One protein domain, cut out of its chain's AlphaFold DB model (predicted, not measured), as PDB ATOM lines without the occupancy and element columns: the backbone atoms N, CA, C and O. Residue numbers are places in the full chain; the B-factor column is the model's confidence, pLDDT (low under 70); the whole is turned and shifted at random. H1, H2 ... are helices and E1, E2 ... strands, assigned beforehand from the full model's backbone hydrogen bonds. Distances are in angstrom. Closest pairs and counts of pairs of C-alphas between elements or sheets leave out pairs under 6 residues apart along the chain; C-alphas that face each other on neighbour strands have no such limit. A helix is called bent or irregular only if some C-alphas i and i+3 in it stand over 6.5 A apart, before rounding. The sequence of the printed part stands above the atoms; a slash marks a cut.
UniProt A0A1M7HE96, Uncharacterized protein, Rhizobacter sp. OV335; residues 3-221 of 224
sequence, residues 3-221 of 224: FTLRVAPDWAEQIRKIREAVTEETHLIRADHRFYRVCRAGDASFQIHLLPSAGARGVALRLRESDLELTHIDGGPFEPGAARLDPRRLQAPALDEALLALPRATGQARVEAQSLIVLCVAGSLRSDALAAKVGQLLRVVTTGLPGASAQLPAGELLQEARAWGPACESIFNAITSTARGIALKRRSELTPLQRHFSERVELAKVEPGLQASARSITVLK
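AT A GLANCE: This is residues 3 to 221 of the 224 residues of an uncharacterized protein of Rhizobacter sp. OV335 (UniProt A0A1M7HE96). The domain is built in two parts along its longest axis: at one end a twisted sheet of four strands, E1 E4 E5 E6, with H1 and H3 over one face, and at the other end the small hairpin E2 E3 with H6 packed on E2 and H7 beyond it. Helices cross on the far side of H1 and H3 from the sheet and on toward the hairpin: H4 packs on H1 and on residues 120 to 125 of H3, the bent helix H5 has its first arm on H3, and H8 crosses its second arm. The printed part has 219 residues with eight named helices and six named strands, in the order E1 H1 E2 E3 E4 E5 E6 H2 H3 H4 H5 H6 H7 H8. The four-stranded sheet is mixed, the hairpin antiparallel, and the class is mixed, helices and strands. The whole is compact, with a radius of gyration of the C-alphas of 17.8 A, and spans 54 by 38 by 31 A.

HOW THE PARTS SIT: E1, residues 3 to 6, is an edge strand and the parallel neighbour of E4, residues 45 to 51, with N 3 and O 47 2.8 A apart, within hydrogen-bond range. E4, E5, residues 59 to 64, and E6, residues 70 to 73, form a meander, each strand the antiparallel neighbour of the one before; N 48 and O 61 are 2.9 A apart, N 71 and O 62 2.8 A. H1, residues 11 to 22, is on this sheet at a height of 9.1 A, over E1 and E4, along the strands at 11 degrees to E1 on the local plane. E2, residues 23 to 29, and E3, residues 35 to 39, form a hairpin, with N 26 and O 36 2.8 A apart. Residues 199 to 200 pair parallel with residues 28 to 29 of E2, and residues 219 to 220 with 37 to 38 of E3. H2, residues 94 to 101, only grazes the four-stranded sheet, with its residues 96 to 100. H3, residues 107 to 126, is the hub and touches H2 at a steep tilt of 48 degrees, the C-alphas of Ala 98 and Ala 113 being closest at 4.7 A. H3 is on the same face of the sheet as H1, two layers with helices on one face, at a height of 9.5 A and slantwise to the strands. H4, residues 128 to 143, touches H3, closest at the C-alphas of Ser 124 and Ala 131, 4.2 A. H4 also touches H1, closest at Ala 12 and Ala 131, C-alphas 4.7 A apart, at a tilt of 35.5 degrees, only just steep. H5, residues 154 to 174, was assigned as one helix by its hydrogen bonds but is bent, with C-alphas 162 and 165 6.9 A apart; its arms H5a, residues 154 to 162, and H5b, residues 165 to 174, stand at 52 degrees. H5a touches H3, closest at the C-alphas of Gly 123 and Ala 161, 6.1 A. The closest C-alphas of E2 and H6, residues 177 to 183, are those of Thr 26 and Ala 183, 4.9 A. H7, residues 192 to 195, is close to H6 but not clearly touching, at 6.7 A between the C-alphas of Ile 182 and Gln 194. H8, residues 208 to 216, is irregular, with C-alphas 209 and 212 7.4 A apart, and touches H5b about perpendicular, closest at the C-alphas of Ala 167 and Leu 210, 5.5 A. Every O i to N i+4 pair is within hydrogen-bond range in H1, H2, H3, H4, H5a, H5b and H6; H8 has 3 of 5, and H7 is too short for such a pair.

IN THESE COORDINATES: E1 begins at C-alpha 3, (33.446, -25.467, -0.484). From first to last C-alpha H1 measures 16.6 A, E2 15.8 A, E4 19.4 A, E5 16.7 A, H3 28.0 A and H4 22.0 A. H3 begins at C-alpha 107, (27.739, -0.411, 11.415), and H8 ends at C-alpha 216, (55.110, -15.468, 0.526).

THE WHOLE: The two C-alphas farthest apart are those of Arg 104 and Leu 193, 55.4 A. The printed part has no cut. The links E6 to H2, 20 residues, and H7 to H8, 12 residues, are long. The mean pLDDT of the printed part is 87.4; residue 55, residues 80 to 93 and residues 145 to 152 are under 70.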
ATOM      1  N   PHE A   3      32.519 -24.843  -1.423       97.62
ATOM      2  CA  PHE A   3      33.446 -25.467  -0.484       97.62
ATOM      3  C   PHE A   3      33.001 -25.235   0.953       97.62
ATOM      4  O   PHE A   3      32.322 -24.253   1.252       97.62
ATOM      5  N   THR A   4      33.459 -26.095   1.854       96.75
ATOM      6  CA  THR A   4      33.362 -25.880   3.298       96.75
ATOM      7  C   THR A   4      34.755 -25.599   3.842       96.75
ATOM      8  O   THR A   4      35.699 -26.311   3.510       96.75
ATOM      9  N   LEU A   5      34.874 -24.565   4.668       96.56
ATOM     10  CA  LEU A   5      36.101 -24.200   5.370       96.56
ATOM     11  C   LEU A   5      35.761 -24.056   6.847       96.56
ATOM     12  O   LEU A   5      34.881 -23.275   7.190       96.56
ATOM     13  N   ARG A   6      36.417 -24.806   7.725       94.56
ATOM     14  CA  ARG A   6      36.204 -24.730   9.172       94.56
ATOM     15  C   ARG A   6      37.382 -24.039   9.839       94.56
ATOM     16  O   ARG A   6      38.531 -24.359   9.538       94.56
ATOM     17  N   VAL A   7      37.096 -23.150  10.785       91.94
ATOM     18  CA  VAL A   7      38.098 -22.591  11.696       91.94
ATOM     19  C   VAL A   7      38.621 -23.717  12.594       91.94
ATOM     20  O   VAL A   7      37.973 -24.126  13.553       91.94
ATOM     21  N   ALA A   8      39.765 -24.286  12.217       90.50
ATOM     22  CA  ALA A   8      40.359 -25.451  12.862       90.50
ATOM     23  C   ALA A   8      41.895 -25.485  12.680       90.50
ATOM     24  O   ALA A   8      42.427 -24.817  11.789       90.50
ATOM     25  N   PRO A   9      42.626 -26.273  13.496       89.12
ATOM     26  CA  PRO A   9      44.081 -26.454  13.397       89.12
ATOM     27  C   PRO A   9      44.643 -26.802  12.011       89.12
ATOM     28  O   PRO A   9      45.783 -26.456  11.700       89.12
ATOM     29  N   ASP A  10      43.860 -27.485  11.178       93.38
ATOM     30  CA  ASP A  10      44.210 -27.911   9.820       93.38
ATOM     31  C   ASP A  10      43.866 -26.858   8.744       93.38
ATOM     32  O   ASP A  10      43.876 -27.160   7.551       93.38
ATOM     33  N   TRP A  11      43.608 -25.606   9.143       94.44
ATOM     34  CA  TRP A  11      43.265 -24.480   8.264       94.44
ATOM     35  C   TRP A  11      44.114 -24.400   6.991       94.44
ATOM     36  O   TRP A  11      43.579 -24.289   5.890       94.44
ATOM     37  N   ALA A  12      45.441 -24.488   7.124       94.94
ATOM     38  CA  ALA A  12      46.353 -24.377   5.988       94.94
ATOM     39  C   ALA A  12      46.119 -25.471   4.932       94.94
ATOM     40  O   ALA A  12      46.184 -25.203   3.731       94.94
ATOM     41  N   GLU A  13      45.789 -26.683   5.376       97.00
ATOM     42  CA  GLU A  13      45.508 -27.822   4.507       97.00
ATOM     43  C   GLU A  13      44.139 -27.681   3.825       97.00
ATOM     44  O   GLU A  13      44.019 -27.912   2.619       97.00
ATOM     45  N   GLN A  14      43.114 -27.218   4.550       97.88
ATOM     46  CA  GLN A  14      41.806 -26.905   3.963       97.88
ATOM     47  C   GLN A  14      41.922 -25.808   2.889       97.88
ATOM     48  O   GLN A  14      41.421 -25.963   1.773       97.88
ATOM     49  N   ILE A  15      42.651 -24.727   3.186       97.75
ATOM     50  CA  ILE A  15      42.924 -23.631   2.248       97.75
ATOM     51  C   ILE A  15      43.677 -24.123   1.015       97.75
ATOM     52  O   ILE A  15      43.352 -23.716  -0.100       97.75
ATOM     53  N   ARG A  16      44.682 -24.991   1.187       97.12
ATOM     54  CA  ARG A  16      45.436 -25.582   0.075       97.12
ATOM     55  C   ARG A  16      44.504 -26.316  -0.892       97.12
ATOM     56  O   ARG A  16      44.553 -26.026  -2.084       97.12
ATOM     57  N   LYS A  17      43.605 -27.168  -0.387       97.62
ATOM     58  CA  LYS A  17      42.628 -27.905  -1.212       97.62
ATOM     59  C   LYS A  17      41.692 -26.975  -1.987       97.62
ATOM     60  O   LYS A  17      41.496 -27.164  -3.184       97.62
ATOM     61  N   ILE A  18      41.144 -25.949  -1.328       97.88
ATOM     62  CA  ILE A  18      40.263 -24.966  -1.982       97.88
ATOM     63  C   ILE A  18      41.031 -24.227  -3.077       97.88
ATOM     64  O   ILE A  18      40.581 -24.161  -4.218       97.88
ATOM     65  N   ARG A  19      42.219 -23.714  -2.752       97.06
ATOM     66  CA  ARG A  19      43.092 -23.006  -3.688       97.06
ATOM     67  C   ARG A  19      43.420 -23.851  -4.911       97.06
ATOM     68  O   ARG A  19      43.292 -23.351  -6.023       97.06
ATOM     69  N   GLU A  20      43.808 -25.110  -4.736       95.69
ATOM     70  CA  GLU A  20      44.101 -26.018  -5.851       95.69
ATOM     71  C   GLU A  20      42.899 -26.215  -6.778       95.69
ATOM     72  O   GLU A  20      43.065 -26.262  -7.993       95.69
ATOM     73  N   ALA A  21      41.687 -26.250  -6.222       95.69
ATOM     74  CA  ALA A  21      40.460 -26.429  -6.987       95.69
ATOM     75  C   ALA A  21      39.993 -25.169  -7.745       95.69
ATOM     76  O   ALA A  21      39.271 -25.301  -8.738       95.69
ATOM     77  N   VAL A  22      40.391 -23.965  -7.310       95.12
ATOM     78  CA  VAL A  22      39.925 -22.673  -7.877       95.12
ATOM     79  C   VAL A  22      41.006 -21.874  -8.611       95.12
ATOM     80  O   VAL A  22      40.730 -20.798  -9.133       95.12
ATOM     81  N   THR A  23      42.236 -22.380  -8.667       95.50
ATOM     82  CA  THR A  23      43.368 -21.734  -9.351       95.50
ATOM     83  C   THR A  23      44.088 -22.730 -10.253       95.50
ATOM     84  O   THR A  23      43.966 -23.939 -10.066       95.50
ATOM     85  N   GLU A  24      44.866 -22.238 -11.210       93.69
ATOM     86  CA  GLU A  24      45.664 -23.063 -12.122       93.69
ATOM     87  C   GLU A  24      47.124 -23.097 -11.667       93.69
ATOM     88  O   GLU A  24      47.645 -22.106 -11.161       93.69
ATOM     89  N   GLU A  25      47.803 -24.228 -11.842       91.75
ATOM     90  CA  GLU A  25      49.254 -24.291 -11.648       91.75
ATOM     91  C   GLU A  25      49.960 -23.507 -12.755       91.75
ATOM     92  O   GLU A  25      49.605 -23.608 -13.928       91.75
ATOM     93  N   THR A  26      50.968 -22.727 -12.378       88.06
ATOM     94  CA  THR A  26      51.857 -22.079 -13.338       88.06
ATOM     95  C   THR A  26      53.145 -22.870 -13.437       88.06
ATOM     96  O   THR A  26      53.621 -23.442 -12.465       88.06
ATOM     97  N   HIS A  27      53.787 -22.801 -14.590       90.00
ATOM     98  CA  HIS A  27      55.123 -23.351 -14.789       90.00
ATOM     99  C   HIS A  27      56.238 -22.453 -14.207       90.00
ATOM    100  O   HIS A  27      57.404 -22.571 -14.580       90.00
ATOM    101  N   LEU A  28      55.891 -21.525 -13.307       95.62
ATOM    102  CA  LEU A  28      56.824 -20.581 -12.701       95.62
ATOM    103  C   LEU A  28      57.282 -21.093 -11.339       95.62
ATOM    104  O   LEU A  28      56.468 -21.308 -10.441       95.62
ATOM    105  N   ILE A  29      58.589 -21.258 -11.171       95.94
ATOM    106  CA  ILE A  29      59.201 -21.759  -9.944       95.94
ATOM    107  C   ILE A  29      59.413 -20.588  -8.975       95.94
ATOM    108  O   ILE A  29      60.061 -19.586  -9.297       95.94
ATOM    109  N   ARG A  30      58.866 -20.740  -7.772       94.38
ATOM    110  CA  ARG A  30      59.000 -19.870  -6.601       94.38
ATOM    111  C   ARG A  30      60.383 -19.999  -5.965       94.38
ATOM    112  O   ARG A  30      61.159 -20.913  -6.244       94.38
ATOM    113  N   ALA A  31      60.672 -19.099  -5.030       90.62
ATOM    114  CA  ALA A  31      61.917 -19.118  -4.266       90.62
ATOM    115  C   ALA A  31      62.094 -20.385  -3.408       90.62
ATOM    116  O   ALA A  31      63.222 -20.835  -3.224       90.62
ATOM    117  N   ASP A  32      60.996 -20.981  -2.944       90.50
ATOM    118  CA  ASP A  32      60.953 -22.226  -2.165       90.50
ATOM    119  C   ASP A  32      60.937 -23.496  -3.040       90.50
ATOM    120  O   ASP A  32      60.655 -24.585  -2.545       90.50
ATOM    121  N   HIS A  33      61.240 -23.368  -4.339       92.19
ATOM    122  CA  HIS A  33      61.240 -24.451  -5.332       92.19
ATOM    123  C   HIS A  33      59.866 -25.066  -5.637       92.19
ATOM    124  O   HIS A  33      59.792 -26.043  -6.380       92.19
ATOM    125  N   ARG A  34      58.771 -24.490  -5.128       93.44
ATOM    126  CA  ARG A  34      57.408 -24.865  -5.531       93.44
ATOM    127  C   ARG A  34      56.968 -24.067  -6.751       93.44
ATOM    128  O   ARG A  34      57.602 -23.086  -7.123       93.44
ATOM    129  N   PHE A  35      55.857 -24.452  -7.362       94.00
ATOM    130  CA  PHE A  35      55.264 -23.680  -8.448       94.00
ATOM    131  C   PHE A  35      54.312 -22.605  -7.915       94.00
ATOM    132  O   PHE A  35      53.574 -22.835  -6.952       94.00
ATOM    133  N   TYR A  36      54.315 -21.423  -8.535       96.06
ATOM    134  CA  TYR A  36      53.220 -20.473  -8.354       96.06
ATOM    135  C   TYR A  36      51.941 -21.063  -8.953       96.06
ATOM    136  O   TYR A  36      51.965 -21.899  -9.859       96.06
ATOM    137  N   ARG A  37      50.806 -20.581  -8.472       96.50
ATOM    138  CA  ARG A  37      49.495 -20.756  -9.090       96.50
ATOM    139  C   ARG A  37      49.014 -19.414  -9.627       96.50
ATOM    140  O   ARG A  37      49.533 -18.375  -9.234       96.50
ATOM    141  N   VAL A  38      48.021 -19.412 -10.501       96.19
ATOM    142  CA  VAL A  38      47.403 -18.198 -11.041       96.19
ATOM    143  C   VAL A  38      45.889 -18.297 -10.924       96.19
ATOM    144  O   VAL A  38      45.309 -19.375 -11.078       96.19
ATOM    145  N   CYS A  39      45.238 -17.171 -10.650       95.75
ATOM    146  CA  CYS A  39      43.784 -17.056 -10.737       95.75
ATOM    147  C   CYS A  39      43.271 -17.542 -12.106       95.75
ATOM    148  O   CYS A  39      43.995 -17.479 -13.103       95.75
ATOM    149  N   ARG A  40      42.030 -18.026 -12.199       93.00
ATOM    150  CA  ARG A  40      41.444 -18.429 -13.494       93.00
ATOM    151  C   ARG A  40      41.008 -17.207 -14.299       93.00
ATOM    152  O   ARG A  40      40.799 -16.135 -13.754       93.00
ATOM    153  N   ALA A  41      40.900 -17.347 -15.617       88.62
ATOM    154  CA  ALA A  41      40.334 -16.292 -16.459       88.62
ATOM    155  C   ALA A  41      38.797 -16.360 -16.476       88.62
ATOM    156  O   ALA A  41      38.238 -17.461 -16.445       88.62
ATOM    157  N   GLY A  42      38.146 -15.199 -16.616       86.50
ATOM    158  CA  GLY A  42      36.692 -15.047 -16.750       86.50
ATOM    159  C   GLY A  42      35.996 -14.538 -15.484       86.50
ATOM    160  O   GLY A  42      36.644 -14.208 -14.494       86.50
ATOM    161  N   ASP A  43      34.662 -14.520 -15.522       87.56
ATOM    162  CA  ASP A  43      33.810 -13.928 -14.474       87.56
ATOM    163  C   ASP A  43      33.194 -14.970 -13.528       87.56
ATOM    164  O   ASP A  43      32.229 -14.710 -12.804       87.56
ATOM    165  N   ALA A  44      33.741 -16.188 -13.540       93.44
ATOM    166  CA  ALA A  44      33.282 -17.260 -12.673       93.44
ATOM    167  C   ALA A  44      33.486 -16.904 -11.192       93.44
ATOM    168  O   ALA A  44      34.436 -16.218 -10.803       93.44
ATOM    169  N   SER A  45      32.590 -17.415 -10.351       95.56
ATOM    170  CA  SER A  45      32.685 -17.288  -8.901       95.56
ATOM    171  C   SER A  45      32.496 -18.632  -8.212       95.56
ATOM    172  O   SER A  45      31.829 -19.548  -8.708       95.56
ATOM    173  N   PHE A  46      33.066 -18.732  -7.022       97.19
ATOM    174  CA  PHE A  46      32.914 -19.876  -6.140       97.19
ATOM    175  C   PHE A  46      32.482 -19.412  -4.754       97.19
ATOM    176  O   PHE A  46      32.590 -18.235  -4.397       97.19
ATOM    177  N   GLN A  47      31.937 -20.348  -3.985       97.50
ATOM    178  CA  GLN A  47      31.426 -20.087  -2.650       97.50
ATOM    179  C   GLN A  47      32.222 -20.868  -1.612       97.50
ATOM    180  O   GLN A  47      32.565 -22.029  -1.830       97.50
ATOM    181  N   ILE A  48      32.478 -20.238  -0.471       97.94
ATOM    182  CA  ILE A  48      33.015 -20.885   0.722       97.94
ATOM    183  C   ILE A  48      31.978 -20.728   1.827       97.94
ATOM    184  O   ILE A  48      31.617 -19.612   2.189       97.94
ATOM    185  N   HIS A  49      31.514 -21.841   2.379       96.88
ATOM    186  CA  HIS A  49      30.782 -21.851   3.633       96.88
ATOM    187  C   HIS A  49      31.785 -21.943   4.783       96.88
ATOM    188  O   HIS A  49      32.372 -23.003   5.020       96.88
ATOM    189  N   LEU A  50      32.023 -20.808   5.436       96.00
ATOM    190  CA  LEU A  50      32.971 -20.671   6.532       96.00
ATOM    191  C   LEU A  50      32.285 -21.014   7.857       96.00
ATOM    192  O   LEU A  50      31.396 -20.294   8.306       96.00
ATOM    193  N   LEU A  51      32.698 -22.117   8.467       94.50
ATOM    194  CA  LEU A  51      32.185 -22.618   9.736       94.50
ATOM    195  C   LEU A  51      33.097 -22.187  10.896       94.50
ATOM    196  O   LEU A  51      34.317 -22.350  10.779       94.50
ATOM    197  N   PRO A  52      32.536 -21.717  12.022       91.00
ATOM    198  CA  PRO A  52      33.303 -21.514  13.249       91.00
ATOM    199  C   PRO A  52      33.785 -22.856  13.821       91.00
ATOM    200  O   PRO A  52      33.321 -23.927  13.404       91.00
ATOM    201  N   SER A  53      34.701 -22.820  14.791       87.00
ATOM    202  CA  SER A  53      35.235 -24.050  15.396       87.00
ATOM    203  C   SER A  53      34.148 -24.905  16.059       87.00
ATOM    204  O   SER A  53      34.140 -26.129  15.885       87.00
ATOM    205  N   ALA A  54      33.177 -24.275  16.734       81.62
ATOM    206  CA  ALA A  54      32.135 -24.950  17.503       81.62
ATOM    207  C   ALA A  54      30.707 -24.498  17.144       81.62
ATOM    208  O   ALA A  54      30.392 -23.312  17.191       81.62
ATOM    209  N   GLY A  55      29.841 -25.483  16.851       68.00
ATOM    210  CA  GLY A  55      28.372 -25.490  17.023       68.00
ATOM    211  C   GLY A  55      27.498 -24.421  16.350       68.00
ATOM    212  O   GLY A  55      26.276 -24.553  16.380       68.00
ATOM    213  N   ALA A  56      28.068 -23.376  15.759       78.50
ATOM    214  CA  ALA A  56      27.328 -22.220  15.271       78.50
ATOM    215  C   ALA A  56      27.142 -22.215  13.748       78.50
ATOM    216  O   ALA A  56      27.821 -22.918  12.995       78.50
ATOM    217  N   ARG A  57      26.177 -21.402  13.299       86.00
ATOM    218  CA  ARG A  57      25.863 -21.202  11.881       86.00
ATOM    219  C   ARG A  57      27.076 -20.605  11.160       86.00
ATOM    220  O   ARG A  57      27.641 -19.620  11.621       86.00
ATOM    221  N   GLY A  58      27.439 -21.192  10.022       90.25
ATOM    222  CA  GLY A  58      28.490 -20.661   9.161       90.25
ATOM    223  C   GLY A  58      28.059 -19.453   8.341       90.25
ATOM    224  O   GLY A  58      26.869 -19.219   8.120       90.25
ATOM    225  N   VAL A  59      29.059 -18.745   7.829       93.12
ATOM    226  CA  VAL A  59      28.915 -17.575   6.961       93.12
ATOM    227  C   VAL A  59      29.180 -17.988   5.516       93.12
ATOM    228  O   VAL A  59      30.168 -18.663   5.219       93.12
ATOM    229  N   ALA A  60      28.301 -17.604   4.594       95.31
ATOM    230  CA  ALA A  60      28.492 -17.857   3.169       95.31
ATOM    231  C   ALA A  60      29.310 -16.730   2.523       95.31
ATOM    232  O   ALA A  60      28.902 -15.572   2.527       95.31
ATOM    233  N   LEU A  61      30.448 -17.074   1.928       96.44
ATOM    234  CA  LEU A  61      31.341 -16.148   1.237       96.44
ATOM    235  C   LEU A  61      31.306 -16.433  -0.262       96.44
ATOM    236  O   LEU A  61      31.393 -17.594  -0.662       96.44
ATOM    237  N   ARG A  62      31.229 -15.396  -1.100       96.62
ATOM    238  CA  ARG A  62      31.358 -15.523  -2.562       96.62
ATOM    239  C   ARG A  62      32.590 -14.783  -3.056       96.62
ATOM    240  O   ARG A  62      32.720 -13.584  -2.810       96.62
ATOM    241  N   LEU A  63      33.450 -15.480  -3.791       95.69
ATOM    242  CA  LEU A  63      34.697 -14.945  -4.332       95.69
ATOM    243  C   LEU A  63      34.732 -15.091  -5.855       95.69
ATOM    244  O   LEU A  63      34.220 -16.076  -6.394       95.69
ATOM    245  N   ARG A  64      35.347 -14.127  -6.546       94.50
ATOM    246  CA  ARG A  64      35.633 -14.230  -7.986       94.50
ATOM    247  C   ARG A  64      36.870 -15.089  -8.224       94.50
ATOM    248  O   ARG A  64      37.863 -14.967  -7.512       94.50
ATOM    249  N   GLU A  65      36.838 -15.939  -9.243       94.62
ATOM    250  CA  GLU A  65      37.987 -16.787  -9.592       94.62
ATOM    251  C   GLU A  65      39.140 -16.000 -10.238       94.62
ATOM    252  O   GLU A  65      40.275 -16.474 -10.223       94.62
ATOM    253  N   SER A  66      38.871 -14.805 -10.775       92.38
ATOM    254  CA  SER A  66      39.838 -13.974 -11.509       92.38
ATOM    255  C   SER A  66      40.833 -13.217 -10.637       92.38
ATOM    256  O   SER A  66      41.961 -12.953 -11.060       92.38
ATOM    257  N   ASP A  67      40.461 -12.906  -9.401       92.44
ATOM    258  CA  ASP A  67      41.274 -12.117  -8.473       92.44
ATOM    259  C   ASP A  67      41.096 -12.525  -7.003       92.44
ATOM    260  O   ASP A  67      41.663 -11.894  -6.105       92.44
ATOM    261  N   LEU A  68      40.333 -13.590  -6.738       94.06
ATOM    262  CA  LEU A  68      39.994 -14.034  -5.387       94.06
ATOM    263  C   LEU A  68      39.401 -12.897  -4.538       94.06
ATOM    264  O   LEU A  68      39.519 -12.915  -3.312       94.06
ATOM    265  N   GLU A  69      38.820 -11.871  -5.164       90.75
ATOM    266  CA  GLU A  69      38.156 -10.798  -4.442       90.75
ATOM    267  C   GLU A  69      36.810 -11.305  -3.942       90.75
ATOM    268  O   GLU A  69      36.029 -11.938  -4.663       90.75
ATOM    269  N   LEU A  70      36.566 -11.049  -2.663       92.00
ATOM    270  CA  LEU A  70      35.313 -11.381  -2.025       92.00
ATOM    271  C   LEU A  70      34.279 -10.327  -2.415       92.00
ATOM    272  O   LEU A  70      34.511  -9.138  -2.237       92.00
ATOM    273  N   THR A  71      33.145 -10.779  -2.940       92.12
ATOM    274  CA  THR A  71      32.079  -9.907  -3.455       92.12
ATOM    275  C   THR A  71      30.823  -9.943  -2.600       92.12
ATOM    276  O   THR A  71      30.063  -8.983  -2.615       92.12
ATOM    277  N   HIS A  72      30.571 -11.046  -1.881       93.56
ATOM    278  CA  HIS A  72      29.377 -11.186  -1.047       93.56
ATOM    279  C   HIS A  72      29.664 -11.931   0.257       93.56
ATOM    280  O   HIS A  72      30.438 -12.895   0.267       93.56
ATOM    281  N   ILE A  73      28.970 -11.520   1.320       92.69
ATOM    282  CA  ILE A  73      28.941 -12.163   2.641       92.69
ATOM    283  C   ILE A  73      27.474 -12.358   3.043       92.69
ATOM    284  O   ILE A  73      26.713 -11.393   3.087       92.69
ATOM    285  N   ASP A  74      27.074 -13.600   3.316       90.06
ATOM    286  CA  ASP A  74      25.695 -14.010   3.637       90.06
ATOM    287  C   ASP A  74      24.649 -13.500   2.633       90.06
ATOM    288  O   ASP A  74      23.546 -13.088   2.986       90.06
ATOM    289  N   GLY A  75      25.008 -13.519   1.348       83.94
ATOM    290  CA  GLY A  75      24.135 -13.090   0.251       83.94
ATOM    291  C   GLY A  75      24.060 -11.575   0.042       83.94
ATOM    292  O   GLY A  75      23.565 -11.153  -0.998       83.94
ATOM    293  N   GLY A  76      24.594 -10.763   0.960       87.31
ATOM    294  CA  GLY A  76      24.720  -9.315   0.787       87.31
ATOM    295  C   GLY A  76      26.017  -8.928   0.066       87.31
ATOM    296  O   GLY A  76      27.024  -9.618   0.249       87.31
ATOM    297  N   PRO A  77      26.025  -7.847  -0.738       88.25
ATOM    298  CA  PRO A  77      27.244  -7.344  -1.361       88.25
ATOM    299  C   PRO A  77      28.241  -6.874  -0.297       88.25
ATOM    300  O   PRO A  77      27.863  -6.352   0.755       88.25
ATOM    301  N   PHE A  78      29.523  -7.072  -0.575       86.31
ATOM    302  CA  PHE A  78      30.627  -6.602   0.246       86.31
ATOM    303  C   PHE A  78      31.494  -5.658  -0.582       86.31
ATOM    304  O   PHE A  78      32.106  -6.081  -1.560       86.31
ATOM    305  N   GLU A  79      31.552  -4.391  -0.173       73.25
ATOM    306  CA  GLU A  79      32.372  -3.370  -0.823       73.25
ATOM    307  C   GLU A  79      33.724  -3.234  -0.103       73.25
ATOM    308  O   GLU A  79      33.766  -2.866   1.081       73.25
ATOM    309  N   PRO A  80      34.853  -3.506  -0.782       61.66
ATOM    310  CA  PRO A  80      36.181  -3.344  -0.208       61.66
ATOM    311  C   PRO A  80      36.551  -1.853  -0.145       61.66
ATOM    312  O   PRO A  80      37.278  -1.347  -0.992       61.66
ATOM    313  N   GLY A  81      36.026  -1.126   0.849       50.31
ATOM    314  CA  GLY A  81      36.135   0.341   0.885       50.31
ATOM    315  C   GLY A  81      36.724   0.981   2.143       50.31
ATOM    316  O   GLY A  81      37.345   2.033   2.045       50.31
ATOM    317  N   ALA A  82      36.568   0.409   3.340       41.34
ATOM    318  CA  ALA A  82      36.881   1.170   4.560       41.34
ATOM    319  C   ALA A  82      37.230   0.304   5.773       41.34
ATOM    320  O   ALA A  82      36.858   0.618   6.903       41.34
ATOM    321  N   ALA A  83      37.964  -0.787   5.561       49.22
ATOM    322  CA  ALA A  83      38.506  -1.586   6.650       49.22
ATOM    323  C   ALA A  83      39.568  -0.781   7.429       49.22
ATOM    324  O   ALA A  83      40.771  -0.948   7.226       49.22
ATOM    325  N   ARG A  84      39.137   0.098   8.340       56.69
ATOM    326  CA  ARG A  84      39.964   0.611   9.442       56.69
ATOM    327  C   ARG A  84      40.085  -0.490  10.489       56.69
ATOM    328  O   ARG A  84      39.646  -0.333  11.620       56.69
ATOM    329  N   LEU A  85      40.617  -1.638  10.083       63.53
ATOM    330  CA  LEU A  85      41.002  -2.655  11.042       63.53
ATOM    331  C   LEU A  85      42.109  -2.046  11.889       63.53
ATOM    332  O   LEU A  85      43.195  -1.781  11.379       63.53
ATOM    333  N   ASP A  86      41.805  -1.777  13.155       62.81
ATOM    334  CA  ASP A  86      42.822  -1.442  14.138       62.81
ATOM    335  C   ASP A  86      43.634  -2.717  14.398       62.81
ATOM    336  O   ASP A  86      43.111  -3.662  15.001       62.81
ATOM    337  N   PRO A  87      44.904  -2.785  13.959       62.50
ATOM    338  CA  PRO A  87      45.717  -3.982  14.125       62.50
ATOM    339  C   PRO A  87      45.885  -4.372  15.595       62.50
ATOM    340  O   PRO A  87      46.126  -5.536  15.893       62.50
ATOM    341  N   ARG A  88      45.734  -3.410  16.517       59.59
ATOM    342  CA  ARG A  88      45.870  -3.615  17.964       59.59
ATOM    343  C   ARG A  88      44.681  -4.361  18.575       59.59
ATOM    344  O   ARG A  88      44.810  -4.899  19.670       59.59
ATOM    345  N   ARG A  89      43.534  -4.397  17.887       56.41
ATOM    346  CA  ARG A  89      42.294  -5.034  18.368       56.41
ATOM    347  C   ARG A  89      42.121  -6.477  17.899       56.41
ATOM    348  O   ARG A  89      41.208  -7.156  18.350       56.41
ATOM    349  N   LEU A  90      42.984  -6.955  17.006       58.09
ATOM    350  CA  LEU A  90      42.860  -8.272  16.388       58.09
ATOM    351  C   LEU A  90      43.709  -9.305  17.146       58.09
ATOM    352  O   LEU A  90      44.844  -9.595  16.785       58.09
ATOM    353  N   GLN A  91      43.155  -9.862  18.221       55.81
ATOM    354  CA  GLN A  91      43.773 -10.936  19.013       55.81
ATOM    355  C   GLN A  91      43.027 -12.242  18.726       55.81
ATOM    356  O   GLN A  91      41.809 -12.224  18.814       55.81
ATOM    357  N   ALA A  92      43.670 -13.368  18.378       53.16
ATOM    358  CA  ALA A  92      42.929 -14.639  18.341       53.16
ATOM    359  C   ALA A  92      42.467 -14.924  19.781       53.16
ATOM    360  O   ALA A  92      43.312 -14.871  20.680       53.16
ATOM    361  N   PRO A  93      41.162 -15.125  20.045       58.44
ATOM    362  CA  PRO A  93      40.095 -15.751  19.229       58.44
ATOM    363  C   PRO A  93      39.293 -14.901  18.199       58.44
ATOM    364  O   PRO A  93      38.261 -15.358  17.709       58.44
ATOM    365  N   ALA A  94      39.776 -13.737  17.760       73.88
ATOM    366  CA  ALA A  94      39.077 -12.797  16.873       73.88
ATOM    367  C   ALA A  94      38.417 -13.373  15.603       73.88
ATOM    368  O   ALA A  94      37.409 -12.817  15.186       73.88
ATOM    369  N   LEU A  95      38.927 -14.435  14.953       83.44
ATOM    370  CA  LEU A  95      38.266 -14.971  13.745       83.44
ATOM    371  C   LEU A  95      36.963 -15.708  14.080       83.44
ATOM    372  O   LEU A  95      35.940 -15.460  13.446       83.44
ATOM    373  N   ASP A  96      36.994 -16.591  15.076       85.19
ATOM    374  CA  ASP A  96      35.798 -17.294  15.544       85.19
ATOM    375  C   ASP A  96      34.810 -16.314  16.178       85.19
ATOM    376  O   ASP A  96      33.616 -16.353  15.888       85.19
ATOM    377  N   GLU A  97      35.310 -15.368  16.974       83.56
ATOM    378  CA  GLU A  97      34.488 -14.305  17.547       83.56
ATOM    379  C   GLU A  97      33.861 -13.419  16.469       83.56
ATOM    380  O   GLU A  97      32.677 -13.105  16.563       83.56
ATOM    381  N   ALA A  98      34.599 -13.065  15.412       86.31
ATOM    382  CA  ALA A  98      34.053 -12.306  14.291       86.31
ATOM    383  C   ALA A  98      32.934 -13.073  13.582       86.31
ATOM    384  O   ALA A  98      31.917 -12.469  13.245       86.31
ATOM    385  N   LEU A  99      33.077 -14.390  13.394       89.12
ATOM    386  CA  LEU A  99      32.020 -15.228  12.817       89.12
ATOM    387  C   LEU A  99      30.777 -15.279  13.708       89.12
ATOM    388  O   LEU A  99      29.662 -15.128  13.213       89.12
ATOM    389  N   LEU A 100      30.961 -15.443  15.019       87.19
ATOM    390  CA  LEU A 100      29.867 -15.494  15.989       87.19
ATOM    391  C   LEU A 100      29.172 -14.136  16.169       87.19
ATOM    392  O   LEU A 100      27.958 -14.085  16.382       87.19
ATOM    393  N   ALA A 101      29.919 -13.036  16.076       85.31
ATOM    394  CA  ALA A 101      29.407 -11.679  16.232       85.31
ATOM    395  C   ALA A 101      28.706 -11.161  14.969       85.31
ATOM    396  O   ALA A 101      27.775 -10.361  15.078       85.31
ATOM    397  N   LEU A 102      29.108 -11.620  13.777       88.00
ATOM    398  CA  LEU A 102      28.632 -11.100  12.492       88.00
ATOM    399  C   LEU A 102      27.097 -11.018  12.351       88.00
ATOM    400  O   LEU A 102      26.622  -9.998  11.846       88.00
ATOM    401  N   PRO A 103      26.288 -12.001  12.804       86.75
ATOM    402  CA  PRO A 103      24.830 -11.926  12.693       86.75
ATOM    403  C   PRO A 103      24.206 -10.783  13.500       86.75
ATOM    404  O   PRO A 103      23.127 -10.308  13.154       86.75
ATOM    405  N   ARG A 104      24.868 -10.354  14.581       87.38
ATOM    406  CA  ARG A 104      24.385  -9.312  15.501       87.38
ATOM    407  C   ARG A 104      25.091  -7.972  15.293       87.38
ATOM    408  O   ARG A 104      24.598  -6.948  15.753       87.38
ATOM    409  N   ALA A 105      26.239  -7.971  14.621       86.38
ATOM    410  CA  ALA A 105      27.036  -6.779  14.387       86.38
ATOM    411  C   ALA A 105      26.372  -5.839  13.371       86.38
ATOM    412  O   ALA A 105      25.940  -6.253  12.288       86.38
ATOM    413  N   THR A 106      26.369  -4.547  13.702       84.19
ATOM    414  CA  THR A 106      25.882  -3.449  12.859       84.19
ATOM    415  C   THR A 106      26.962  -2.374  12.700       84.19
ATOM    416  O   THR A 106      27.935  -2.330  13.457       84.19
ATOM    417  N   GLY A 107      26.825  -1.529  11.671       84.69
ATOM    418  CA  GLY A 107      27.739  -0.411  11.415       84.69
ATOM    419  C   GLY A 107      29.216  -0.822  11.360       84.69
ATOM    420  O   GLY A 107      29.581  -1.792  10.695       84.69
ATOM    421  N   GLN A 108      30.061  -0.090  12.089       82.06
ATOM    422  CA  GLN A 108      31.516  -0.267  12.115       82.06
ATOM    423  C   GLN A 108      31.955  -1.669  12.573       82.06
ATOM    424  O   GLN A 108      32.834  -2.267  11.955       82.06
ATOM    425  N   ALA A 109      31.310  -2.232  13.601       82.00
ATOM    426  CA  ALA A 109      31.658  -3.556  14.123       82.00
ATOM    427  C   ALA A 109      31.437  -4.661  13.077       82.00
ATOM    428  O   ALA A 109      32.210  -5.615  12.988       82.00
ATOM    429  N   ARG A 110      30.402  -4.509  12.237       85.94
ATOM    430  CA  ARG A 110      30.148  -5.429  11.124       85.94
ATOM    431  C   ARG A 110      31.253  -5.340  10.078       85.94
ATOM    432  O   ARG A 110      31.755  -6.373   9.649       85.94
ATOM    433  N   VAL A 111      31.645  -4.124   9.699       82.19
ATOM    434  CA  VAL A 111      32.723  -3.891   8.725       82.19
ATOM    435  C   VAL A 111      34.039  -4.490   9.218       82.19
ATOM    436  O   VAL A 111      34.736  -5.144   8.445       82.19
ATOM    437  N   GLU A 112      34.366  -4.326  10.499       81.56
ATOM    438  CA  GLU A 112      35.572  -4.899  11.103       81.56
ATOM    439  C   GLU A 112      35.549  -6.434  11.071       81.56
ATOM    440  O   GLU A 112      36.489  -7.045  10.561       81.56
ATOM    441  N   ALA A 113      34.451  -7.060  11.507       85.06
ATOM    442  CA  ALA A 113      34.297  -8.515  11.461       85.06
ATOM    443  C   ALA A 113      34.410  -9.064  10.026       85.06
ATOM    444  O   ALA A 113      35.160 -10.007   9.769       85.06
ATOM    445  N   GLN A 114      33.724  -8.437   9.064       87.81
ATOM    446  CA  GLN A 114      33.791  -8.814   7.650       87.81
ATOM    447  C   GLN A 114      35.206  -8.665   7.084       87.81
ATOM    448  O   GLN A 114      35.692  -9.555   6.388       87.81
ATOM    449  N   SER A 115      35.891  -7.570   7.410       84.38
ATOM    450  CA  SER A 115      37.248  -7.303   6.931       84.38
ATOM    451  C   SER A 115      38.248  -8.320   7.470       84.38
ATOM    452  O   SER A 115      39.111  -8.786   6.726       84.38
ATOM    453  N   LEU A 116      38.116  -8.714   8.739       85.88
ATOM    454  CA  LEU A 116      38.941  -9.763   9.328       85.88
ATOM    455  C   LEU A 116      38.726 -11.111   8.633       85.88
ATOM    456  O   LEU A 116      39.699 -11.782   8.284       85.88
ATOM    457  N   ILE A 117      37.464 -11.484   8.395       89.44
ATOM    458  CA  ILE A 117      37.105 -12.709   7.669       89.44
ATOM    459  C   ILE A 117      37.736 -12.692   6.272       89.44
ATOM    460  O   ILE A 117      38.384 -13.661   5.875       89.44
ATOM    461  N   VAL A 118      37.608 -11.578   5.548       88.44
ATOM    462  CA  VAL A 118      38.182 -11.406   4.207       88.44
ATOM    463  C   VAL A 118      39.702 -11.540   4.241       88.44
ATOM    464  O   VAL A 118      40.254 -12.285   3.434       88.44
ATOM    465  N   LEU A 119      40.389 -10.878   5.176       86.81
ATOM    466  CA  LEU A 119      41.844 -10.982   5.300       86.81
ATOM    467  C   LEU A 119      42.296 -12.408   5.593       86.81
ATOM    468  O   LEU A 119      43.231 -12.889   4.956       86.81
ATOM    469  N   CYS A 120      41.628 -13.097   6.516       89.81
ATOM    470  CA  CYS A 120      41.988 -14.465   6.865       89.81
ATOM    471  C   CYS A 120      41.758 -15.405   5.681       89.81
ATOM    472  O   CYS A 120      42.655 -16.165   5.326       89.81
ATOM    473  N   VAL A 121      40.594 -15.342   5.031       93.44
ATOM    474  CA  VAL A 121      40.233 -16.266   3.946       93.44
ATOM    475  C   VAL A 121      40.977 -15.931   2.655       93.44
ATOM    476  O   VAL A 121      41.725 -16.766   2.148       93.44
ATOM    477  N   ALA A 122      40.817 -14.716   2.124       92.62
ATOM    478  CA  ALA A 122      41.442 -14.327   0.862       92.62
ATOM    479  C   ALA A 122      42.969 -14.246   0.994       92.62
ATOM    480  O   ALA A 122      43.680 -14.684   0.093       92.62
ATOM    481  N   GLY A 123      43.488 -13.756   2.127       91.31
ATOM    482  CA  GLY A 123      44.926 -13.755   2.403       91.31
ATOM    483  C   GLY A 123      45.513 -15.166   2.430       91.31
ATOM    484  O   GLY A 123      46.504 -15.426   1.750       91.31
ATOM    485  N   SER A 124      44.857 -16.109   3.117       94.19
ATOM    486  CA  SER A 124      45.305 -17.510   3.142       94.19
ATOM    487  C   SER A 124      45.236 -18.172   1.762       94.19
ATOM    488  O   SER A 124      46.139 -18.919   1.396       94.19
ATOM    489  N   LEU A 125      44.208 -17.879   0.957       96.25
ATOM    490  CA  LEU A 125      44.140 -18.370  -0.426       96.25
ATOM    491  C   LEU A 125      45.285 -17.825  -1.291       96.25
ATOM    492  O   LEU A 125      45.707 -18.498  -2.222       96.25
ATOM    493  N   ARG A 126      45.806 -16.631  -1.002       94.94
ATOM    494  CA  ARG A 126      46.883 -15.998  -1.781       94.94
ATOM    495  C   ARG A 126      48.282 -16.429  -1.340       94.94
ATOM    496  O   ARG A 126      49.184 -16.438  -2.177       94.94
ATOM    497  N   SER A 127      48.469 -16.798  -0.070       92.88
ATOM    498  CA  SER A 127      49.780 -17.016   0.558       92.88
ATOM    499  C   SER A 127      49.785 -18.219   1.507       92.88
ATOM    500  O   SER A 127      49.050 -18.257   2.496       92.88
ATOM    501  N   ASP A 128      50.682 -19.178   1.246       90.50
ATOM    502  CA  ASP A 128      50.960 -20.300   2.156       90.50
ATOM    503  C   ASP A 128      51.421 -19.826   3.535       90.50
ATOM    504  O   ASP A 128      51.033 -20.406   4.548       90.50
ATOM    505  N   ALA A 129      52.223 -18.761   3.583       88.44
ATOM    506  CA  ALA A 129      52.702 -18.194   4.836       88.44
ATOM    507  C   ALA A 129      51.542 -17.655   5.684       88.44
ATOM    508  O   ALA A 129      51.503 -17.909   6.887       88.44
ATOM    509  N   LEU A 130      50.562 -16.983   5.070       88.44
ATOM    510  CA  LEU A 130      49.381 -16.506   5.793       88.44
ATOM    511  C   LEU A 130      48.500 -17.657   6.268       88.44
ATOM    512  O   LEU A 130      48.089 -17.675   7.428       88.44
ATOM    513  N   ALA A 131      48.273 -18.653   5.410       92.06
ATOM    514  CA  ALA A 131      47.525 -19.847   5.781       92.06
ATOM    515  C   ALA A 131      48.185 -20.587   6.961       92.06
ATOM    516  O   ALA A 131      47.503 -21.004   7.899       92.06
ATOM    517  N   ALA A 132      49.517 -20.704   6.955       90.12
ATOM    518  CA  ALA A 132      50.284 -21.307   8.038       90.12
ATOM    519  C   ALA A 132      50.208 -20.489   9.337       90.12
ATOM    520  O   ALA A 132      49.947 -21.073  10.389       90.12
ATOM    521  N   LYS A 133      50.362 -19.155   9.268       87.00
ATOM    522  CA  LYS A 133      50.226 -18.245  10.423       87.00
ATOM    523  C   LYS A 133      48.845 -18.380  11.074       87.00
ATOM    524  O   LYS A 133      48.758 -18.596  12.279       87.00
ATOM    525  N   VAL A 134      47.768 -18.331  10.284       87.25
ATOM    526  CA  VAL A 134      46.396 -18.509  10.795       87.25
ATOM    527  C   VAL A 134      46.227 -19.895  11.425       87.25
ATOM    528  O   VAL A 134      45.769 -19.997  12.559       87.25
ATOM    529  N   GLY A 135      46.666 -20.966  10.756       89.06
ATOM    530  CA  GLY A 135      46.578 -22.324  11.305       89.06
ATOM    531  C   GLY A 135      47.394 -22.532  12.589       89.06
ATOM    532  O   GLY A 135      46.987 -23.290  13.469       89.06
ATOM    533  N   GLN A 136      48.539 -21.861  12.736       85.81
ATOM    534  CA  GLN A 136      49.319 -21.872  13.974       85.81
ATOM    535  C   GLN A 136      48.569 -21.178  15.113       85.81
ATOM    536  O   GLN A 136      48.497 -21.730  16.206       85.81
ATOM    537  N   LEU A 137      47.958 -20.021  14.857       84.19
ATOM    538  CA  LEU A 137      47.168 -19.306  15.863       84.19
ATOM    539  C   LEU A 137      45.971 -20.129  16.336       84.19
ATOM    540  O   LEU A 137      45.738 -20.252  17.535       84.19
ATOM    541  N   LEU A 138      45.263 -20.771  15.406       85.12
ATOM    542  CA  LEU A 138      44.155 -21.664  15.741       85.12
ATOM    543  C   LEU A 138      44.619 -22.856  16.584       85.12
ATOM    544  O   LEU A 138      43.921 -23.248  17.517       85.12
ATOM    545  N   ARG A 139      45.816 -23.395  16.319       84.94
ATOM    546  CA  ARG A 139      46.440 -24.418  17.172       84.94
ATOM    547  C   ARG A 139      46.744 -23.905  18.572       84.94
ATOM    548  O   ARG A 139      46.419 -24.596  19.529       84.94
ATOM    549  N   VAL A 140      47.326 -22.716  18.708       82.56
ATOM    550  CA  VAL A 140      47.630 -22.125  20.023       82.56
ATOM    551  C   VAL A 140      46.354 -21.952  20.846       82.56
ATOM    552  O   VAL A 140      46.312 -22.398  21.989       82.56
ATOM    553  N   VAL A 141      45.293 -21.400  20.247       78.31
ATOM    554  CA  VAL A 141      43.998 -21.192  20.919       78.31
ATOM    555  C   VAL A 141      43.351 -22.516  21.331       78.31
ATOM    556  O   VAL A 141      42.845 -22.631  22.440       78.31
ATOM    557  N   THR A 142      43.376 -23.528  20.462       78.25
ATOM    558  CA  THR A 142      42.721 -24.821  20.739       78.25
ATOM    559  C   THR A 142      43.490 -25.707  21.716       78.25
ATOM    560  O   THR A 142      42.870 -26.462  22.457       78.25
ATOM    561  N   THR A 143      44.822 -25.642  21.722       78.44
ATOM    562  CA  THR A 143      45.671 -26.516  22.555       78.44
ATOM    563  C   THR A 143      46.173 -25.851  23.835       78.44
ATOM    564  O   THR A 143      46.706 -26.541  24.699       78.44
ATOM    565  N   GLY A 144      46.012 -24.531  23.979       70.88
ATOM    566  CA  GLY A 144      46.453 -23.793  25.164       70.88
ATOM    567  C   GLY A 144      47.974 -23.755  25.338       70.88
ATOM    568  O   GLY A 144      48.447 -23.693  26.469       70.88
ATOM    569  N   LEU A 145      48.738 -23.823  24.239       68.88
ATOM    570  CA  LEU A 145      50.208 -23.847  24.238       68.88
ATOM    571  C   LEU A 145      50.800 -22.662  25.035       68.88
ATOM    572  O   LEU A 145      50.713 -21.519  24.575       68.88
ATOM    573  N   PRO A 146      51.439 -22.909  26.197       60.00
ATOM    574  CA  PRO A 146      52.005 -21.847  27.023       60.00
ATOM    575  C   PRO A 146      53.148 -21.118  26.302       60.00
ATOM    576  O   PRO A 146      54.013 -21.750  25.699       60.00
ATOM    577  N   GLY A 147      53.169 -19.784  26.379       63.28
ATOM    578  CA  GLY A 147      54.253 -18.946  25.841       63.28
ATOM    579  C   GLY A 147      54.170 -18.619  24.344       63.28
ATOM    580  O   GLY A 147      54.948 -17.797  23.862       63.28
ATOM    581  N   ALA A 148      53.221 -19.198  23.604       66.06
ATOM    582  CA  ALA A 148      52.965 -18.820  22.217       66.06
ATOM    583  C   ALA A 148      52.006 -17.621  22.147       66.06
ATOM    584  O   ALA A 148      50.956 -17.615  22.790       66.06
ATOM    585  N   SER A 149      52.343 -16.606  21.344       64.25
ATOM    586  CA  SER A 149      51.423 -15.489  21.107       64.25
ATOM    587  C   SER A 149      50.209 -15.973  20.312       64.25
ATOM    588  O   SER A 149      50.349 -16.477  19.199       64.25
ATOM    589  N   ALA A 150      49.017 -15.786  20.877       65.81
ATOM    590  CA  ALA A 150      47.745 -15.998  20.191       65.81
ATOM    591  C   ALA A 150      47.310 -14.762  19.379       65.81
ATOM    592  O   ALA A 150      46.166 -14.662  18.955       65.81
ATOM    593  N   GLN A 151      48.180 -13.775  19.156       67.94
ATOM    594  CA  GLN A 151      47.782 -12.559  18.447       67.94
ATOM    595  C   GLN A 151      47.898 -12.722  16.933       67.94
ATOM    596  O   GLN A 151      48.929 -13.146  16.410       67.94
ATOM    597  N   LEU A 152      46.837 -12.346  16.218       67.69
ATOM    598  CA  LEU A 152      46.860 -12.292  14.765       67.69
ATOM    599  C   LEU A 152      47.637 -11.035  14.345       67.69
ATOM    600  O   LEU A 152      47.236  -9.935  14.726       67.69
ATOM    601  N   PRO A 153      48.714 -11.137  13.543       71.19
ATOM    602  CA  PRO A 153      49.503  -9.976  13.139       71.19
ATOM    603  C   PRO A 153      48.779  -9.199  12.033       71.19
ATOM    604  O   PRO A 153      49.201  -9.156  10.881       71.19
ATOM    605  N   ALA A 154      47.642  -8.593  12.357       72.81
ATOM    606  CA  ALA A 154      46.741  -8.014  11.372       72.81
ATOM    607  C   ALA A 154      47.363  -6.889  10.538       72.81
ATOM    608  O   ALA A 154      46.993  -6.720   9.380       72.81
ATOM    609  N   GLY A 155      48.323  -6.153  11.103       73.88
ATOM    610  CA  GLY A 155      49.102  -5.159  10.366       73.88
ATOM    611  C   GLY A 155      49.909  -5.796   9.234       73.88
ATOM    612  O   GLY A 155      49.849  -5.318   8.103       73.88
ATOM    613  N   GLU A 156      50.582  -6.918   9.508       74.88
ATOM    614  CA  GLU A 156      51.295  -7.695   8.488       74.88
ATOM    615  C   GLU A 156      50.319  -8.277   7.463       74.88
ATOM    616  O   GLU A 156      50.555  -8.162   6.266       74.88
ATOM    617  N   LEU A 157      49.186  -8.835   7.910       76.44
ATOM    618  CA  LEU A 157      48.164  -9.377   7.005       76.44
ATOM    619  C   LEU A 157      47.628  -8.311   6.046       76.44
ATOM    620  O   LEU A 157      47.464  -8.569   4.855       76.44
ATOM    621  N   LEU A 158      47.356  -7.111   6.560       80.50
ATOM    622  CA  LEU A 158      46.915  -5.965   5.769       80.50
ATOM    623  C   LEU A 158      47.989  -5.524   4.779       80.50
ATOM    624  O   LEU A 158      47.672  -5.230   3.626       80.50
ATOM    625  N   GLN A 159      49.245  -5.465   5.216       82.25
ATOM    626  CA  GLN A 159      50.362  -5.093   4.358       82.25
ATOM    627  C   GLN A 159      50.561  -6.116   3.235       82.25
ATOM    628  O   GLN A 159      50.638  -5.723   2.072       82.25
ATOM    629  N   GLU A 160      50.563  -7.413   3.551       82.94
ATOM    630  CA  GLU A 160      50.647  -8.495   2.565       82.94
ATOM    631  C   GLU A 160      49.457  -8.452   1.593       82.94
ATOM    632  O   GLU A 160      49.642  -8.549   0.378       82.94
ATOM    633  N   ALA A 161      48.237  -8.222   2.092       84.62
ATOM    634  CA  ALA A 161      47.047  -8.106   1.253       84.62
ATOM    635  C   ALA A 161      47.122  -6.916   0.281       84.62
ATOM    636  O   ALA A 161      46.734  -7.058  -0.879       84.62
ATOM    637  N   ARG A 162      47.639  -5.762   0.727       87.19
ATOM    638  CA  ARG A 162      47.839  -4.567  -0.115       87.19
ATOM    639  C   ARG A 162      48.966  -4.754  -1.127       87.19
ATOM    640  O   ARG A 162      48.836  -4.318  -2.265       87.19
ATOM    641  N   ALA A 163      50.047  -5.418  -0.726       91.12
ATOM    642  CA  ALA A 163      51.194  -5.679  -1.588       91.12
ATOM    643  C   ALA A 163      50.920  -6.766  -2.636       91.12
ATOM    644  O   ALA A 163      51.675  -6.866  -3.597       91.12
ATOM    645  N   TRP A 164      49.859  -7.567  -2.481       93.12
ATOM    646  CA  TRP A 164      49.578  -8.703  -3.360       93.12
ATOM    647  C   TRP A 164      49.500  -8.320  -4.843       93.12
ATOM    648  O   TRP A 164      50.193  -8.927  -5.654       93.12
ATOM    649  N   GLY A 165      48.699  -7.309  -5.197       93.56
ATOM    650  CA  GLY A 165      48.553  -6.849  -6.585       93.56
ATOM    651  C   GLY A 165      49.883  -6.388  -7.196       93.56
ATOM    652  O   GLY A 165      50.347  -7.027  -8.142       93.56
ATOM    653  N   PRO A 166      50.541  -5.366  -6.616       94.94
ATOM    654  CA  PRO A 166      51.840  -4.887  -7.091       94.94
ATOM    655  C   PRO A 166      52.911  -5.984  -7.154       94.94
ATOM    656  O   PRO A 166      53.675  -6.059  -8.114       94.94
ATOM    657  N   ALA A 167      52.962  -6.886  -6.167       95.75
ATOM    658  CA  ALA A 167      53.921  -7.987  -6.166       95.75
ATOM    659  C   ALA A 167      53.662  -8.978  -7.310       95.75
ATOM    660  O   ALA A 167      54.616  -9.443  -7.928       95.75
ATOM    661  N   CYS A 168      52.399  -9.273  -7.638       96.50
ATOM    662  CA  CYS A 168      52.064 -10.108  -8.794       96.50
ATOM    663  C   CYS A 168      52.524  -9.462 -10.105       96.50
ATOM    664  O   CYS A 168      53.140 -10.135 -10.930       96.50
ATOM    665  N   GLU A 169      52.272  -8.165 -10.285       96.06
ATOM    666  CA  GLU A 169      52.726  -7.416 -11.464       96.06
ATOM    667  C   GLU A 169      54.255  -7.429 -11.576       96.06
ATOM    668  O   GLU A 169      54.802  -7.747 -12.633       96.06
ATOM    669  N   SER A 170      54.956  -7.184 -10.467       96.44
ATOM    670  CA  SER A 170      56.418  -7.227 -10.413       96.44
ATOM    671  C   SER A 170      56.976  -8.620 -10.747       96.44
ATOM    672  O   SER A 170      57.927  -8.732 -11.518       96.44
ATOM    673  N   ILE A 171      56.341  -9.700 -10.269       96.56
ATOM    674  CA  ILE A 171      56.698 -11.084 -10.631       96.56
ATOM    675  C   ILE A 171      56.523 -11.326 -12.135       96.56
ATOM    676  O   ILE A 171      57.415 -11.885 -12.770       96.56
ATOM    677  N   PHE A 172      55.409 -10.890 -12.732       96.19
ATOM    678  CA  PHE A 172      55.188 -11.040 -14.175       96.19
ATOM    679  C   PHE A 172      56.154 -10.203 -15.023       96.19
ATOM    680  O   PHE A 172      56.450 -10.583 -16.159       96.19
ATOM    681  N   ASN A 173      56.657  -9.090 -14.491       95.06
ATOM    682  CA  ASN A 173      57.680  -8.263 -15.131       95.06
ATOM    683  C   ASN A 173      59.094  -8.846 -14.995       95.06
ATOM    684  O   ASN A 173      59.930  -8.602 -15.859       95.06
ATOM    685  N   ALA A 174      59.344  -9.648 -13.959       95.56
ATOM    686  CA  ALA A 174      60.630 -10.293 -13.701       95.56
ATOM    687  C   ALA A 174      60.908 -11.536 -14.573       95.56
ATOM    688  O   ALA A 174      62.039 -12.027 -14.575       95.56
ATOM    689  N   ILE A 175      59.901 -12.047 -15.291       96.25
ATOM    690  CA  ILE A 175      59.990 -13.256 -16.126       96.25
ATOM    691  C   ILE A 175      60.018 -12.942 -17.625       96.25
ATOM    692  O   ILE A 175      59.625 -11.859 -18.067       96.25
ATOM    693  N   THR A 176      60.431 -13.919 -18.431       95.88
ATOM    694  CA  THR A 176      60.428 -13.802 -19.895       95.88
ATOM    695  C   THR A 176      59.013 -13.684 -20.472       95.88
ATOM    696  O   THR A 176      58.020 -14.143 -19.896       95.88
ATOM    697  N   SER A 177      58.902 -13.104 -21.671       94.00
ATOM    698  CA  SER A 177      57.634 -13.029 -22.411       94.00
ATOM    699  C   SER A 177      57.056 -14.417 -22.717       94.00
ATOM    700  O   SER A 177      55.843 -14.612 -22.623       94.00
ATOM    701  N   THR A 178      57.918 -15.397 -23.009       94.50
ATOM    702  CA  THR A 178      57.540 -16.803 -23.206       94.50
ATOM    703  C   THR A 178      56.906 -17.384 -21.945       94.50
ATOM    704  O   THR A 178      55.799 -17.926 -22.010       94.50
ATOM    705  N   ALA A 179      57.556 -17.226 -20.789       95.00
ATOM    706  CA  ALA A 179      57.027 -17.694 -19.512       95.00
ATOM    707  C   ALA A 179      55.695 -17.032 -19.165       95.00
ATOM    708  O   ALA A 179      54.756 -17.722 -18.770       95.00
ATOM    709  N   ARG A 180      55.576 -15.717 -19.385       94.12
ATOM    710  CA  ARG A 180      54.321 -14.981 -19.195       94.12
ATOM    711  C   ARG A 180      53.198 -15.551 -20.063       94.12
ATOM    712  O   ARG A 180      52.110 -15.808 -19.557       94.12
ATOM    713  N   GLY A 181      53.466 -15.804 -21.345       92.56
ATOM    714  CA  GLY A 181      52.486 -16.378 -22.271       92.56
ATOM    715  C   GLY A 181      52.046 -17.798 -21.900       92.56
ATOM    716  O   GLY A 181      50.885 -18.150 -22.098       92.56
ATOM    717  N   ILE A 182      52.946 -18.614 -21.343       94.00
ATOM    718  CA  ILE A 182      52.640 -19.979 -20.889       94.00
ATOM    719  C   ILE A 182      51.873 -19.958 -19.561       94.00
ATOM    720  O   ILE A 182      50.852 -20.628 -19.441       94.00
ATOM    721  N   ALA A 183      52.319 -19.165 -18.584       93.31
ATOM    722  CA  ALA A 183      51.754 -19.122 -17.233       93.31
ATOM    723  C   ALA A 183      50.285 -18.673 -17.187       93.31
ATOM    724  O   ALA A 183      49.581 -18.983 -16.231       93.31
ATOM    725  N   LEU A 184      49.814 -17.942 -18.201       92.56
ATOM    726  CA  LEU A 184      48.436 -17.455 -18.279       92.56
ATOM    727  C   LEU A 184      47.477 -18.429 -18.981       92.56
ATOM    728  O   LEU A 184      46.261 -18.230 -18.912       92.56
ATOM    729  N   LYS A 185      47.970 -19.485 -19.627       91.19
ATOM    730  CA  LYS A 185      47.119 -20.472 -20.303       91.19
ATOM    731  C   LYS A 185      46.557 -21.494 -19.326       91.19
ATOM    732  O   LYS A 185      47.164 -21.800 -18.302       91.19
ATOM    733  N   ARG A 186      45.401 -22.065 -19.659       87.00
ATOM    734  CA  ARG A 186      44.898 -23.257 -18.962       87.00
ATOM    735  C   ARG A 186      45.751 -24.460 -19.340       87.00
ATOM    736  O   ARG A 186      46.235 -24.554 -20.466       87.00
ATOM    737  N   ARG A 187      45.856 -25.450 -18.452       84.44
ATOM    738  CA  ARG A 187      46.618 -26.682 -18.733       84.44
ATOM    739  C   ARG A 187      46.163 -27.397 -20.016       84.44
ATOM    740  O   ARG A 187      46.989 -27.959 -20.735       84.44
ATOM    741  N   SER A 188      44.865 -27.349 -20.320       88.75
ATOM    742  CA  SER A 188      44.272 -27.907 -21.544       88.75
ATOM    743  C   SER A 188      44.721 -27.200 -22.828       88.75
ATOM    744  O   SER A 188      44.694 -27.810 -23.889       88.75
ATOM    745  N   GLU A 189      45.150 -25.942 -22.737       91.31
ATOM    746  CA  GLU A 189      45.576 -25.098 -23.866       91.31
ATOM    747  C   GLU A 189      47.088 -25.186 -24.125       91.31
ATOM    748  O   GLU A 189      47.589 -24.657 -25.119       91.31
ATOM    749  N   LEU A 190      47.836 -25.830 -23.224       91.81
ATOM    750  CA  LEU A 190      49.279 -25.996 -23.351       91.81
ATOM    751  C   LEU A 190      49.618 -27.139 -24.308       91.81
ATOM    752  O   LEU A 190      49.121 -28.262 -24.153       91.81
ATOM    753  N   THR A 191      50.535 -26.869 -25.239       93.88
ATOM    754  CA  THR A 191      51.157 -27.904 -26.078       93.88
ATOM    755  C   THR A 191      52.058 -28.819 -25.234       93.88
ATOM    756  O   THR A 191      52.481 -28.419 -24.146       93.88
ATOM    757  N   PRO A 192      52.418 -30.029 -25.711       93.44
ATOM    758  CA  PRO A 192      53.332 -30.913 -24.982       93.44
ATOM    759  C   PRO A 192      54.649 -30.232 -24.584       93.44
ATOM    760  O   PRO A 192      55.060 -30.328 -23.433       93.44
ATOM    761  N   LEU A 193      55.256 -29.457 -25.489       92.19
ATOM    762  CA  LEU A 193      56.497 -28.726 -25.210       92.19
ATOM    763  C   LEU A 193      56.303 -27.645 -24.136       92.19
ATOM    764  O   LEU A 193      57.132 -27.506 -23.243       92.19
ATOM    765  N   GLN A 194      55.182 -26.920 -24.171       93.12
ATOM    766  CA  GLN A 194      54.874 -25.901 -23.163       93.12
ATOM    767  C   GLN A 194      54.618 -26.500 -21.775       93.12
ATOM    768  O   GLN A 194      54.912 -25.848 -20.781       93.12
ATOM    769  N   ARG A 195      54.125 -27.742 -21.681       89.44
ATOM    770  CA  ARG A 195      53.933 -28.434 -20.391       89.44
ATOM    771  C   ARG A 195      55.247 -28.821 -19.711       89.44
ATOM    772  O   ARG A 195      55.255 -29.018 -18.500       89.44
ATOM    773  N   HIS A 196      56.330 -28.940 -20.476       90.44
ATOM    774  CA  HIS A 196      57.676 -29.200 -19.957       90.44
ATOM    775  C   HIS A 196      58.486 -27.922 -19.722       90.44
ATOM    776  O   HIS A 196      59.578 -27.987 -19.166       90.44
ATOM    777  N   PHE A 197      57.964 -26.767 -20.133       93.75
ATOM    778  CA  PHE A 197      58.590 -25.492 -19.834       93.75
ATOM    779  C   PHE A 197      58.535 -25.229 -18.327       93.75
ATOM    780  O   PHE A 197      57.533 -25.518 -17.672       93.75
ATOM    781  N   SER A 198      59.598 -24.645 -17.789       94.38
ATOM    782  CA  SER A 198      59.601 -24.070 -16.449       94.38
ATOM    783  C   SER A 198      60.575 -22.909 -16.392       94.38
ATOM    784  O   SER A 198      61.673 -23.009 -16.938       94.38
ATOM    785  N   GLU A 199      60.209 -21.843 -15.690       96.56
ATOM    786  CA  GLU A 199      61.096 -20.704 -15.458       96.56
ATOM    787  C   GLU A 199      61.107 -20.350 -13.978       96.56
ATOM    788  O   GLU A 199      60.060 -20.296 -13.335       96.56
ATOM    789  N   ARG A 200      62.292 -20.108 -13.416       96.75
ATOM    790  CA  ARG A 200      62.411 -19.629 -12.041       96.75
ATOM    791  C   ARG A 200      62.252 -18.120 -12.006       96.75
ATOM    792  O   ARG A 200      62.946 -17.411 -12.723       96.75
ATOM    793  N   VAL A 201      61.394 -17.638 -11.112       96.12
ATOM    794  CA  VAL A 201      61.289 -16.202 -10.847       96.12
ATOM    795  C   VAL A 201      62.541 -15.753 -10.102       96.12
ATOM    796  O   VAL A 201      62.764 -16.118  -8.944       96.12
ATOM    797  N   GLU A 202      63.367 -14.952 -10.763       93.44
ATOM    798  CA  GLU A 202      64.526 -14.319 -10.145       93.44
ATOM    799  C   GLU A 202      64.073 -13.168  -9.244       93.44
ATOM    800  O   GLU A 202      63.750 -12.077  -9.708       93.44
ATOM    801  N   LEU A 203      64.082 -13.389  -7.929       93.25
ATOM    802  CA  LEU A 203      63.660 -12.370  -6.961       93.25
ATOM    803  C   LEU A 203      64.465 -11.067  -7.036       93.25
ATOM    804  O   LEU A 203      63.943 -10.026  -6.660       93.25
ATOM    805  N   ALA A 204      65.706 -11.105  -7.526       94.38
ATOM    806  CA  ALA A 204      66.513  -9.903  -7.726       94.38
ATOM    807  C   ALA A 204      65.928  -8.955  -8.794       94.38
ATOM    808  O   ALA A 204      66.202  -7.761  -8.754       94.38
ATOM    809  N   LYS A 205      65.109  -9.476  -9.721       95.50
ATOM    810  CA  LYS A 205      64.386  -8.700 -10.743       95.50
ATOM    811  C   LYS A 205      63.024  -8.191 -10.253       95.50
ATOM    812  O   LYS A 205      62.407  -7.372 -10.925       95.50
ATOM    813  N   VAL A 206      62.554  -8.668  -9.099       96.06
ATOM    814  CA  VAL A 206      61.357  -8.147  -8.428       96.06
ATOM    815  C   VAL A 206      61.732  -6.872  -7.678       96.06
ATOM    816  O   VAL A 206      62.802  -6.790  -7.066       96.06
ATOM    817  N   GLU A 207      60.832  -5.889  -7.702       96.12
ATOM    818  CA  GLU A 207      61.014  -4.601  -7.033       96.12
ATOM    819  C   GLU A 207      61.442  -4.806  -5.566       96.12
ATOM    820  O   GLU A 207      60.784  -5.571  -4.853       96.12
ATOM    821  N   PRO A 208      62.514  -4.143  -5.084       93.25
ATOM    822  CA  PRO A 208      63.090  -4.406  -3.763       93.25
ATOM    823  C   PRO A 208      62.077  -4.392  -2.611       93.25
ATOM    824  O   PRO A 208      62.107  -5.276  -1.755       93.25
ATOM    825  N   GLY A 209      61.125  -3.450  -2.623       93.12
ATOM    826  CA  GLY A 209      60.073  -3.342  -1.604       93.12
ATOM    827  C   GLY A 209      59.024  -4.462  -1.631       93.12
ATOM    828  O   GLY A 209      58.287  -4.632  -0.662       93.12
ATOM    829  N   LEU A 210      58.963  -5.250  -2.708       94.62
ATOM    830  CA  LEU A 210      57.969  -6.306  -2.927       94.62
ATOM    831  C   LEU A 210      58.555  -7.719  -2.821       94.62
ATOM    832  O   LEU A 210      57.800  -8.691  -2.824       94.62
ATOM    833  N   GLN A 211      59.877  -7.865  -2.680       94.38
ATOM    834  CA  GLN A 211      60.541  -9.173  -2.662       94.38
ATOM    835  C   GLN A 211      60.069 -10.079  -1.515       94.38
ATOM    836  O   GLN A 211      59.946 -11.290  -1.702       94.38
ATOM    837  N   ALA A 212      59.788  -9.515  -0.337       90.88
ATOM    838  CA  ALA A 212      59.263 -10.277   0.798       90.88
ATOM    839  C   ALA A 212      57.867 -10.847   0.493       90.88
ATOM    840  O   ALA A 212      57.638 -12.043   0.669       90.88
ATOM    841  N   SER A 213      56.974 -10.018  -0.052       91.44
ATOM    842  CA  SER A 213      55.642 -10.443  -0.495       91.44
ATOM    843  C   SER A 213      55.730 -11.464  -1.630       91.44
ATOM    844  O   SER A 213      55.053 -12.483  -1.597       91.44
ATOM    845  N   ALA A 214      56.620 -11.264  -2.604       92.94
ATOM    846  CA  ALA A 214      56.810 -12.212  -3.700       92.94
ATOM    847  C   ALA A 214      57.225 -13.611  -3.211       92.94
ATOM    848  O   ALA A 214      56.791 -14.611  -3.775       92.94
ATOM    849  N   ARG A 215      58.005 -13.705  -2.124       92.12
ATOM    850  CA  ARG A 215      58.354 -14.991  -1.490       92.12
ATOM    851  C   ARG A 215      57.146 -15.678  -0.845       92.12
ATOM    852  O   ARG A 215      57.042 -16.904  -0.915       92.12
ATOM    853  N   SER A 216      56.261 -14.915  -0.200       90.81
ATOM    854  CA  SER A 216      55.110 -15.468   0.526       90.81
ATOM    855  C   SER A 216      53.960 -15.868  -0.402       90.81
ATOM    856  O   SER A 216      53.262 -16.850  -0.136       90.81
ATOM    857  N   ILE A 217      53.794 -15.150  -1.517       94.50
ATOM    858  CA  ILE A 217      52.716 -15.370  -2.480       94.50
ATOM    859  C   ILE A 217      52.796 -16.766  -3.094       94.50
ATOM    860  O   ILE A 217      53.845 -17.264  -3.502       94.50
ATOM    861  N   THR A 218      51.630 -17.389  -3.187       96.00
ATOM    862  CA  THR A 218      51.419 -18.668  -3.859       96.00
ATOM    863  C   THR A 218      50.518 -18.514  -5.073       96.00
ATOM    864  O   THR A 218      50.740 -19.199  -6.063       96.00
ATOM    865  N   VAL A 219      49.518 -17.626  -5.020       97.31
ATOM    866  CA  VAL A 219      48.597 -17.377  -6.139       97.31
ATOM    867  C   VAL A 219      48.839 -15.993  -6.717       97.31
ATOM    868  O   VAL A 219      48.727 -14.992  -6.013       97.31
ATOM    869  N   LEU A 220      49.122 -15.942  -8.011       96.75
ATOM    870  CA  LEU A 220      49.301 -14.725  -8.779       96.75
ATOM    871  C   LEU A 220      47.950 -14.208  -9.284       96.75
ATOM    872  O   LEU A 220      47.162 -14.956  -9.874       96.75
ATOM    873  N   LYS A 221      47.705 -12.908  -9.096       94.88
ATOM    874  CA  LYS A 221      46.637 -12.185  -9.793       94.88
ATOM    875  C   LYS A 221      47.001 -12.107 -11.273       94.88
ATOM    876  O   LYS A 221      48.140 -11.783 -11.596       94.88
TER     877      LYS A 221